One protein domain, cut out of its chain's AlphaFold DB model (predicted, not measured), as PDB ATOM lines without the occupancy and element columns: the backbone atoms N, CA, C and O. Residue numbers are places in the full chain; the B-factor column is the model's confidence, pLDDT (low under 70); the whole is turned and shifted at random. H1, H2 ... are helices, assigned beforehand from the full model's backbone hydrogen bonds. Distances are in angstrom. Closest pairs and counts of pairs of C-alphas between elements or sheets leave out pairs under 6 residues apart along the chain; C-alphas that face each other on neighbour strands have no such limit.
ATOM      1  N   ARG A 108       2.095  39.592  53.051       79.56
ATOM      2  CA  ARG A 108       2.899  39.527  51.822       79.56
ATOM      3  C   ARG A 108       2.390  38.477  50.845       79.56
ATOM      4  O   ARG A 108       2.200  38.812  49.683       79.56
ATOM      5  N   GLU A 109       2.121  37.258  51.297       77.38
ATOM      6  CA  GLU A 109       1.581  36.204  50.426       77.38
ATOM      7  C   GLU A 109       0.208  36.581  49.853       77.38
ATOM      8  O   GLU A 109      -0.031  36.385  48.663       77.38
ATOM      9  N   LEU A 110      -0.676  37.185  50.659       77.88
ATOM     10  CA  LEU A 110      -1.981  37.663  50.183       77.88
ATOM     11  C   LEU A 110      -1.829  38.740  49.106       77.88
ATOM     12  O   LEU A 110      -2.468  38.661  48.057       77.88
ATOM     13  N   THR A 111      -0.976  39.736  49.356       80.38
ATOM     14  CA  THR A 111      -0.726  40.833  48.419       80.38
ATOM     15  C   THR A 111      -0.132  40.316  47.113       80.38
ATOM     16  O   THR A 111      -0.607  40.697  46.044       80.38
ATOM     17  N   LEU A 112       0.868  39.431  47.187       80.50
ATOM     18  CA  LEU A 112       1.524  38.863  46.010       80.50
ATOM     19  C   LEU A 112       0.577  38.001  45.184       80.50
ATOM     20  O   LEU A 112       0.544  38.144  43.971       80.50
ATOM     21  N   ASN A 113      -0.262  37.188  45.820       80.62
ATOM     22  CA  ASN A 113      -1.235  36.370  45.106       80.62
ATOM     23  C   ASN A 113      -2.254  37.224  44.320       80.62
ATOM     24  O   ASN A 113      -2.586  36.911  43.178       80.62
ATOM     25  N   VAL A 114      -2.731  38.338  44.888       78.19
ATOM     26  CA  VAL A 114      -3.591  39.283  44.146       78.19
ATOM     27  C   VAL A 114      -2.814  39.949  43.013       78.19
ATOM     28  O   VAL A 114      -3.333  40.083  41.905       78.19
ATOM     29  N   TYR A 115      -1.579  40.358  43.289       79.19
ATOM     30  CA  TYR A 115      -0.707  41.012  42.325       79.19
ATOM     31  C   TYR A 115      -0.406  40.121  41.110       79.19
ATOM     32  O   TYR A 115      -0.636  40.535  39.975       79.19
ATOM     33  N   GLU A 116       0.002  38.872  41.331       79.56
ATOM     34  CA  GLU A 116       0.274  37.894  40.276       79.56
ATOM     35  C   GLU A 116      -0.971  37.607  39.431       79.56
ATOM     36  O   GLU A 116      -0.880  37.542  38.208       79.56
ATOM     37  N   LYS A 117      -2.162  37.524  40.040       77.31
ATOM     38  CA  LYS A 117      -3.420  37.354  39.291       77.31
ATOM     39  C   LYS A 117      -3.745  38.537  38.386       77.31
ATOM     40  O   LYS A 117      -4.331  38.337  37.321       77.31
ATOM     41  N   VAL A 118      -3.404  39.756  38.801       78.12
ATOM     42  CA  VAL A 118      -3.552  40.946  37.952       78.12
ATOM     43  C   VAL A 118      -2.538  40.902  36.809       78.12
ATOM     44  O   VAL A 118      -2.928  41.087  35.660       78.12
ATOM     45  N   LEU A 119      -1.273  40.570  37.092       76.00
ATOM     46  CA  LEU A 119      -0.234  40.439  36.063       76.00
ATOM     47  C   LEU A 119      -0.549  39.350  35.028       76.00
ATOM     48  O   LEU A 119      -0.343  39.551  33.836       76.00
ATOM     49  N   GLN A 120      -1.090  38.213  35.463       75.06
ATOM     50  CA  GLN A 120      -1.505  37.109  34.588       75.06
ATOM     51  C   GLN A 120      -2.813  37.401  33.828       75.06
ATOM     52  O   GLN A 120      -3.281  36.558  33.064       75.06
ATOM     53  N   GLY A 121      -3.444  38.560  34.047       70.56
ATOM     54  CA  GLY A 121      -4.709  38.933  33.413       70.56
ATOM     55  C   GLY A 121      -5.932  38.164  33.926       70.56
ATOM     56  O   GLY A 121      -7.024  38.321  33.380       70.56
ATOM     57  N   MET A 122      -5.790  37.361  34.990       70.19
ATOM     58  CA  MET A 122      -6.919  36.693  35.652       70.19
ATOM     59  C   MET A 122      -7.832  37.697  36.369       70.19
ATOM     60  O   MET A 122      -9.037  37.468  36.497       70.19
ATOM     61  N   LEU A 123      -7.269  38.818  36.831       69.81
ATOM     62  CA  LEU A 123      -7.997  39.953  37.390       69.81
ATOM     63  C   LEU A 123      -7.809  41.190  36.511       69.81
ATOM     64  O   LEU A 123      -6.712  41.719  36.387       69.81
ATOM     65  N   ILE A 124      -8.913  41.705  35.964       67.25
ATOM     66  CA  ILE A 124      -8.911  42.922  35.132       67.25
ATOM     67  C   ILE A 124      -8.565  44.167  35.970       67.25
ATOM     68  O   ILE A 124      -8.033  45.146  35.451       67.25
ATOM     69  N   LYS A 125      -8.907  44.165  37.267       70.12
ATOM     70  CA  LYS A 125      -8.669  45.274  38.202       70.12
ATOM     71  C   LYS A 125      -8.403  44.756  39.609       70.12
ATOM     72  O   LYS A 125      -8.926  43.712  39.998       70.12
ATOM     73  N   TYR A 126      -7.668  45.547  40.388       74.06
ATOM     74  CA  TYR A 126      -7.458  45.287  41.807       74.06
ATOM     75  C   TYR A 126      -8.777  45.333  42.607       74.06
ATOM     76  O   TYR A 126      -9.666  46.138  42.293       74.06
ATOM     77  N   PRO A 127      -8.908  44.514  43.667       70.44
ATOM     78  CA  PRO A 127     -10.051  44.537  44.573       70.44
ATOM     79  C   PRO A 127     -10.308  45.922  45.186       70.44
ATOM     80  O   PRO A 127      -9.386  46.696  45.464       70.44
ATOM     81  N   LYS A 128     -11.582  46.245  45.449       65.19
ATOM     82  CA  LYS A 128     -11.965  47.534  46.048       65.19
ATOM     83  C   LYS A 128     -11.338  47.700  47.435       65.19
ATOM     84  O   LYS A 128     -11.714  47.020  48.388       65.19
ATOM     85  N   GLY A 129     -10.447  48.680  47.554       66.62
ATOM     86  CA  GLY A 129      -9.762  48.992  48.805       66.62
ATOM     87  C   GLY A 129      -8.398  48.326  48.970       66.62
ATOM     88  O   GLY A 129      -7.750  48.593  49.975       66.62
ATOM     89  N   PHE A 130      -7.933  47.546  47.988       73.25
ATOM     90  CA  PHE A 130      -6.636  46.862  48.037       73.25
ATOM     91  C   PHE A 130      -5.462  47.817  48.302       73.25
ATOM     92  O   PHE A 130      -4.592  47.505  49.107       73.25
ATOM     93  N   PHE A 131      -5.481  49.009  47.697       72.38
ATOM     94  CA  PHE A 131      -4.474  50.059  47.906       72.38
ATOM     95  C   PHE A 131      -4.930  51.207  48.820       72.38
ATOM     96  O   PHE A 131      -4.148  52.115  49.075       72.38
ATOM     97  N   LEU A 132      -6.184  51.200  49.291       66.75
ATOM     98  CA  LEU A 132      -6.808  52.351  49.972       66.75
ATOM     99  C   LEU A 132      -7.242  52.071  51.420       66.75
ATOM    100  O   LEU A 132      -7.546  53.007  52.151       66.75
ATOM    101  N   LYS A 133      -7.342  50.803  51.838       69.81
ATOM    102  CA  LYS A 133      -7.737  50.428  53.208       69.81
ATOM    103  C   LYS A 133      -6.529  50.386  54.151       69.81
ATOM    104  O   LYS A 133      -5.416  50.708  53.760       69.81
ATOM    105  N   LEU A 134      -6.763  49.941  55.388       61.00
ATOM    106  CA  LEU A 134      -5.803  49.796  56.498       61.00
ATOM    107  C   LEU A 134      -4.426  49.219  56.108       61.00
ATOM    108  O   LEU A 134      -3.413  49.592  56.684       61.00
ATOM    109  N   HIS A 135      -4.391  48.348  55.100       69.69
ATOM    110  CA  HIS A 135      -3.195  47.664  54.606       69.69
ATOM    111  C   HIS A 135      -2.699  48.171  53.238       69.69
ATOM    112  O   HIS A 135      -1.770  47.605  52.671       69.69
ATOM    113  N   GLY A 136      -3.301  49.233  52.699       72.81
ATOM    114  CA  GLY A 136      -3.089  49.713  51.335       72.81
ATOM    115  C   GLY A 136      -1.656  50.144  51.038       72.81
ATOM    116  O   GLY A 136      -1.090  49.709  50.042       72.81
ATOM    117  N   GLU A 137      -1.046  50.929  51.925       74.94
ATOM    118  CA  GLU A 137       0.345  51.379  51.772       74.94
ATOM    119  C   GLU A 137       1.341  50.214  51.847       74.94
ATOM    120  O   GLU A 137       2.274  50.130  51.051       74.94
ATOM    121  N   ILE A 138       1.094  49.253  52.742       78.94
ATOM    122  CA  ILE A 138       1.900  48.031  52.840       78.94
ATOM    123  C   ILE A 138       1.753  47.204  51.554       78.94
ATOM    124  O   ILE A 138       2.744  46.712  51.020       78.94
ATOM    125  N   ASN A 139       0.537  47.105  51.011       78.50
ATOM    126  CA  ASN A 139       0.287  46.399  49.758       78.50
ATOM    127  C   ASN A 139       1.020  47.061  48.581       78.50
ATOM    128  O   ASN A 139       1.639  46.358  47.786       78.50
ATOM    129  N   LYS A 140       1.022  48.401  48.497       77.50
ATOM    130  CA  LYS A 140       1.805  49.147  47.493       77.50
ATOM    131  C   LYS A 140       3.295  48.842  47.613       77.50
ATOM    132  O   LYS A 140       3.926  48.526  46.608       77.50
ATOM    133  N   ALA A 141       3.840  48.903  48.830       79.75
ATOM    134  CA  ALA A 141       5.253  48.640  49.083       79.75
ATOM    135  C   ALA A 141       5.650  47.211  48.682       79.75
ATOM    136  O   ALA A 141       6.684  47.014  48.051       79.75
ATOM    137  N   ILE A 142       4.810  46.220  48.990       82.06
ATOM    138  CA  ILE A 142       5.054  44.816  48.642       82.06
ATOM    139  C   ILE A 142       4.995  44.597  47.126       82.06
ATOM    140  O   ILE A 142       5.908  43.976  46.584       82.06
ATOM    141  N   CYS A 143       3.976  45.127  46.436       80.06
ATOM    142  CA  CYS A 143       3.881  45.025  44.975       80.06
ATOM    143  C   CYS A 143       5.074  45.698  44.286       80.06
ATOM    144  O   CYS A 143       5.650  45.135  43.359       80.06
ATOM    145  N   LEU A 144       5.461  46.892  44.751       79.31
ATOM    146  CA  LEU A 144       6.603  47.619  44.206       79.31
ATOM    147  C   LEU A 144       7.905  46.851  44.430       79.31
ATOM    148  O   LEU A 144       8.685  46.703  43.494       79.31
ATOM    149  N   ASN A 145       8.129  46.340  45.642       82.25
ATOM    150  CA  ASN A 145       9.342  45.595  45.952       82.25
ATOM    151  C   ASN A 145       9.447  44.320  45.106       82.25
ATOM    152  O   ASN A 145      10.492  44.058  44.523       82.25
ATOM    153  N   TYR A 146       8.351  43.575  44.958       82.06
ATOM    154  CA  TYR A 146       8.329  42.389  44.101       82.06
ATOM    155  C   TYR A 146       8.582  42.732  42.631       82.06
ATOM    156  O   TYR A 146       9.334  42.036  41.958       82.06
ATOM    157  N   ALA A 147       8.014  43.825  42.121       77.19
ATOM    158  CA  ALA A 147       8.294  44.247  40.756       77.19
ATOM    159  C   ALA A 147       9.758  44.678  40.569       77.19
ATOM    160  O   ALA A 147      10.374  44.351  39.561       77.19
ATOM    161  N   ILE A 148      10.356  45.365  41.541       77.38
ATOM    162  CA  ILE A 148      11.787  45.690  41.499       77.38
ATOM    163  C   ILE A 148      12.624  44.402  41.487       77.38
ATOM    164  O   ILE A 148      13.529  44.278  40.665       77.38
ATOM    165  N   GLU A 149      12.297  43.429  42.339       79.81
ATOM    166  CA  GLU A 149      12.963  42.122  42.371       79.81
ATOM    167  C   GLU A 149      12.862  41.403  41.008       79.81
ATOM    168  O   GLU A 149      13.878  40.940  40.499       79.81
ATOM    169  N   GLN A 150      11.679  41.377  40.378       73.38
ATOM    170  CA  GLN A 150      11.437  40.663  39.115       73.38
ATOM    171  C   GLN A 150      11.968  41.376  37.863       73.38
ATOM    172  O   GLN A 150      12.482  40.731  36.953       73.38
ATOM    173  N   TYR A 151      11.830  42.698  37.774       69.44
ATOM    174  CA  TYR A 151      12.183  43.443  36.560       69.44
ATOM    175  C   TYR A 151      13.598  44.013  36.607       69.44
ATOM    176  O   TYR A 151      14.239  44.134  35.563       69.44
ATOM    177  N   LEU A 152      14.089  44.379  37.794       70.12
ATOM    178  CA  LEU A 152      15.360  45.082  37.934       70.12
ATOM    179  C   LEU A 152      16.497  44.174  38.415       70.12
ATOM    180  O   LEU A 152      17.642  44.484  38.106       70.12
ATOM    181  N   HIS A 153      16.197  43.077  39.131       68.00
ATOM    182  CA  HIS A 153      17.190  42.193  39.769       68.00
ATOM    183  C   HIS A 153      18.394  42.970  40.341       68.00
ATOM    184  O   HIS A 153      19.540  42.689  39.980       68.00
ATOM    185  N   PRO A 154      18.156  44.008  41.162       65.25
ATOM    186  CA  PRO A 154      19.202  44.954  41.498       65.25
ATOM    187  C   PRO A 154      20.276  44.268  42.343       65.25
ATOM    188  O   PRO A 154      19.982  43.661  43.372       65.25
ATOM    189  N   GLY A 155      21.534  44.407  41.933       65.31
ATOM    190  CA  GLY A 155      22.682  43.992  42.734       65.31
ATOM    191  C   GLY A 155      22.947  44.949  43.900       65.31
ATOM    192  O   GLY A 155      23.652  44.593  44.843       65.31
ATOM    193  N   SER A 156      22.386  46.166  43.857       75.31
ATOM    194  CA  SER A 156      22.521  47.172  44.914       75.31
ATOM    195  C   SER A 156      21.376  48.195  44.934       75.31
ATOM    196  O   SER A 156      20.675  48.417  43.948       75.31
ATOM    197  N   ILE A 157      21.226  48.887  46.067       76.00
ATOM    198  CA  ILE A 157      20.253  49.978  46.247       76.00
ATOM    199  C   ILE A 157      20.517  51.148  45.274       76.00
ATOM    200  O   ILE A 157      19.582  51.811  44.829       76.00
ATOM    201  N   GLU A 158      21.774  51.392  44.895       78.38
ATOM    202  CA  GLU A 158      22.147  52.463  43.960       78.38
ATOM    203  C   GLU A 158      21.578  52.240  42.555       78.38
ATOM    204  O   GLU A 158      21.165  53.195  41.894       78.38
ATOM    205  N   GLU A 159      21.494  50.987  42.105       76.88
ATOM    206  CA  GLU A 159      20.887  50.641  40.816       76.88
ATOM    207  C   GLU A 159      19.387  50.928  40.803       76.88
ATOM    208  O   GLU A 159      18.872  51.430  39.803       76.88
ATOM    209  N   ILE A 160      18.709  50.705  41.933       76.81
ATOM    210  CA  ILE A 160      17.297  51.059  42.115       76.81
ATOM    211  C   ILE A 160      17.126  52.573  41.956       76.81
ATOM    212  O   ILE A 160      16.335  53.023  41.125       76.81
ATOM    213  N   TYR A 161      17.908  53.379  42.682       78.88
ATOM    214  CA  TYR A 161      17.841  54.840  42.565       78.88
ATOM    215  C   TYR A 161      18.173  55.331  41.155       78.88
ATOM    216  O   TYR A 161      17.481  56.202  40.627       78.88
ATOM    217  N   LYS A 162      19.187  54.753  40.506       78.06
ATOM    218  CA  LYS A 162      19.568  55.096  39.132       78.06
ATOM    219  C   LYS A 162      18.463  54.740  38.136       78.06
ATOM    220  O   LYS A 162      18.206  55.517  37.218       78.06
ATOM    221  N   PHE A 163      17.772  53.624  38.335       73.75
ATOM    222  CA  PHE A 163      16.645  53.224  37.501       73.75
ATOM    223  C   PHE A 163      15.459  54.186  37.634       73.75
ATOM    224  O   PHE A 163      14.951  54.675  36.626       73.75
ATOM    225  N   PHE A 164      15.069  54.531  38.865       74.62
ATOM    226  CA  PHE A 164      13.971  55.474  39.114       74.62
ATOM    227  C   PHE A 164      14.340  56.941  38.846       74.62
ATOM    228  O   PHE A 164      13.445  57.771  38.690       74.62
ATOM    229  N   SER A 165      15.632  57.273  38.731       77.56
ATOM    230  CA  SER A 165      16.072  58.599  38.279       77.56
ATOM    231  C   SER A 165      15.701  58.875  36.815       77.56
ATOM    232  O   SER A 165      15.467  60.025  36.436       77.56
ATOM    233  N   ASP A 166      15.573  57.824  35.996       78.50
ATOM    234  CA  ASP A 166      15.055  57.926  34.636       78.50
ATOM    235  C   ASP A 166      13.525  57.867  34.665       78.50
ATOM    236  O   ASP A 166      12.902  56.801  34.698       78.50
ATOM    237  N   LYS A 167      12.910  59.053  34.627       73.06
ATOM    238  CA  LYS A 167      11.458  59.224  34.715       73.06
ATOM    239  C   LYS A 167      10.698  58.375  33.693       73.06
ATOM    240  O   LYS A 167       9.630  57.883  34.030       73.06
ATOM    241  N   LYS A 168      11.234  58.163  32.480       71.56
ATOM    242  CA  LYS A 168      10.562  57.366  31.437       71.56
ATOM    243  C   LYS A 168      10.557  55.880  31.786       71.56
ATOM    244  O   LYS A 168       9.515  55.235  31.672       71.56
ATOM    245  N   LYS A 169      11.696  55.351  32.241       69.81
ATOM    246  CA  LYS A 169      11.833  53.942  32.645       69.81
ATOM    247  C   LYS A 169      11.020  53.637  33.895       69.81
ATOM    248  O   LYS A 169      10.266  52.668  33.899       69.81
ATOM    249  N   GLY A 170      11.089  54.521  34.891       67.50
ATOM    250  CA  GLY A 170      10.276  54.433  36.101       67.50
ATOM    251  C   GLY A 170       8.780  54.400  35.782       67.50
ATOM    252  O   GLY A 170       8.085  53.491  36.222       67.50
ATOM    253  N   THR A 171       8.276  55.316  34.945       66.69
ATOM    254  CA  THR A 171       6.851  55.309  34.564       66.69
ATOM    255  C   THR A 171       6.444  54.111  33.711       66.69
ATOM    256  O   THR A 171       5.309  53.666  33.827       66.69
ATOM    257  N   SER A 172       7.343  53.575  32.876       67.31
ATOM    258  CA  SER A 172       7.054  52.390  32.056       67.31
ATOM    259  C   SER A 172       6.836  51.162  32.932       67.31
ATOM    260  O   SER A 172       5.820  50.488  32.803       67.31
ATOM    261  N   VAL A 173       7.742  50.930  33.886       68.06
ATOM    262  CA  VAL A 173       7.624  49.828  34.847       68.06
ATOM    263  C   VAL A 173       6.399  50.025  35.739       68.06
ATOM    264  O   VAL A 173       5.587  49.121  35.870       68.06
ATOM    265  N   LEU A 174       6.166  51.229  36.270       66.75
ATOM    266  CA  LEU A 174       4.956  51.518  37.057       66.75
ATOM    267  C   LEU A 174       3.648  51.339  36.259       66.75
ATOM    268  O   LEU A 174       2.616  50.983  36.840       66.75
ATOM    269  N   GLY A 175       3.694  51.577  34.946       64.19
ATOM    270  CA  GLY A 175       2.607  51.318  34.006       64.19
ATOM    271  C   GLY A 175       2.344  49.825  33.806       64.19
ATOM    272  O   GLY A 175       1.195  49.402  33.910       64.19
ATOM    273  N   GLU A 176       3.390  49.020  33.610       62.94
ATOM    274  CA  GLU A 176       3.294  47.554  33.489       62.94
ATOM    275  C   GLU A 176       2.795  46.888  34.779       62.94
ATOM    276  O   GLU A 176       1.977  45.972  34.739       62.94
ATOM    277  N   ILE A 177       3.188  47.416  35.939       61.59
ATOM    278  CA  ILE A 177       2.750  46.937  37.259       61.59
ATOM    279  C   ILE A 177       1.244  47.246  37.488       61.59
ATOM    280  O   ILE A 177       0.632  46.741  38.431       61.59
ATOM    281  N   SER A 178       0.586  48.040  36.627       58.38
ATOM    282  CA  SER A 178      -0.813  48.488  36.787       58.38
ATOM    283  C   SER A 178      -1.091  49.230  38.108       58.38
ATOM    284  O   SER A 178      -2.244  49.405  38.504       58.38
TER     285      SER A 178
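What this domain is: This is residues 108 to 178 of the 183 residues of an uncharacterized protein of Anaerobutyricum hallii (UniProt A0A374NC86). Four helices make an open, angular arrangement with few contacts: the long helix H2 runs slantwise through it, H1 packs steeply on its residues 139 to 146, and past its last residue the chain turns through H3 into H4. H4 folds back from that turn toward the H1 side of the domain and comes near H2, while residues 120 to 135 make a long loop between H1 and H2. The printed part has 71 residues with four named helices, in the order H1, H2, H3, H4, and no named strand; its class is all helix. The whole is compact, with a radius of gyration of the C-alphas of 12.7 A and spans of 33 by 23 by 18 A.

How they stand to each other: H2, residues 136 to 152, is the longest helix. It touches H1, residues 108 to 119, with residues 139 to 146 alone. The closest C-alphas of the two are those of Thr 111 and Asn 139, 5.8 A apart. Their lines stand at a steep tilt of 64 degrees, and they run the same way. H3, residues 157 to 165, is close to H2 but not clearly touching, with the C-alphas of Leu 152 and Ile 160 closest at 7.5 A. These two are about perpendicular, at 82 degrees. H4, residues 167 to 176, and H3 only just touch, only at the corner by their link, with 3 pairs of C-alphas within 8 A. Their closest C-alphas are those of Phe 164 and Gly 170, 4.9 A apart, and their lines are about perpendicular at 83 degrees. H2 and H4 are near each other, with 8 pairs of C-alphas within 10 A. H1 and H3 are apart; H1 and H4 are only just apart, closest at 8.3 A. In H1, H2, H3 and H4 every O i to N i+4 pair is within hydrogen-bond range.

Where its parts are: H2 is 23.3 A from first to last C-alpha, from C-alpha 136 at (-3.089, 49.713, 51.335) to C-alpha 152 at (15.360, 45.082, 37.934). H1 measures 16.1 A and begins with C-alpha 108 at (2.899, 39.527, 51.822). H3 measures 12.5 A. H4 measures 14.3 A and ends with C-alpha 176 at (3.294, 47.554, 33.489).

The domain as a whole: The two C-alphas farthest apart are those of Lys 128 and Gly 155, at 35.0 A. The printed part has no cut. The link from H1 to H2 is long, with 16 residues, and the links from H2 to H3 and from H3 to H4 are tight. The mean pLDDT of the printed part is 73.4; 22 residues are under 70, namely residues 123 to 124, 128 to 129, 132 to 135, residue 151, residues 153 to 155 and residues 169 to 178.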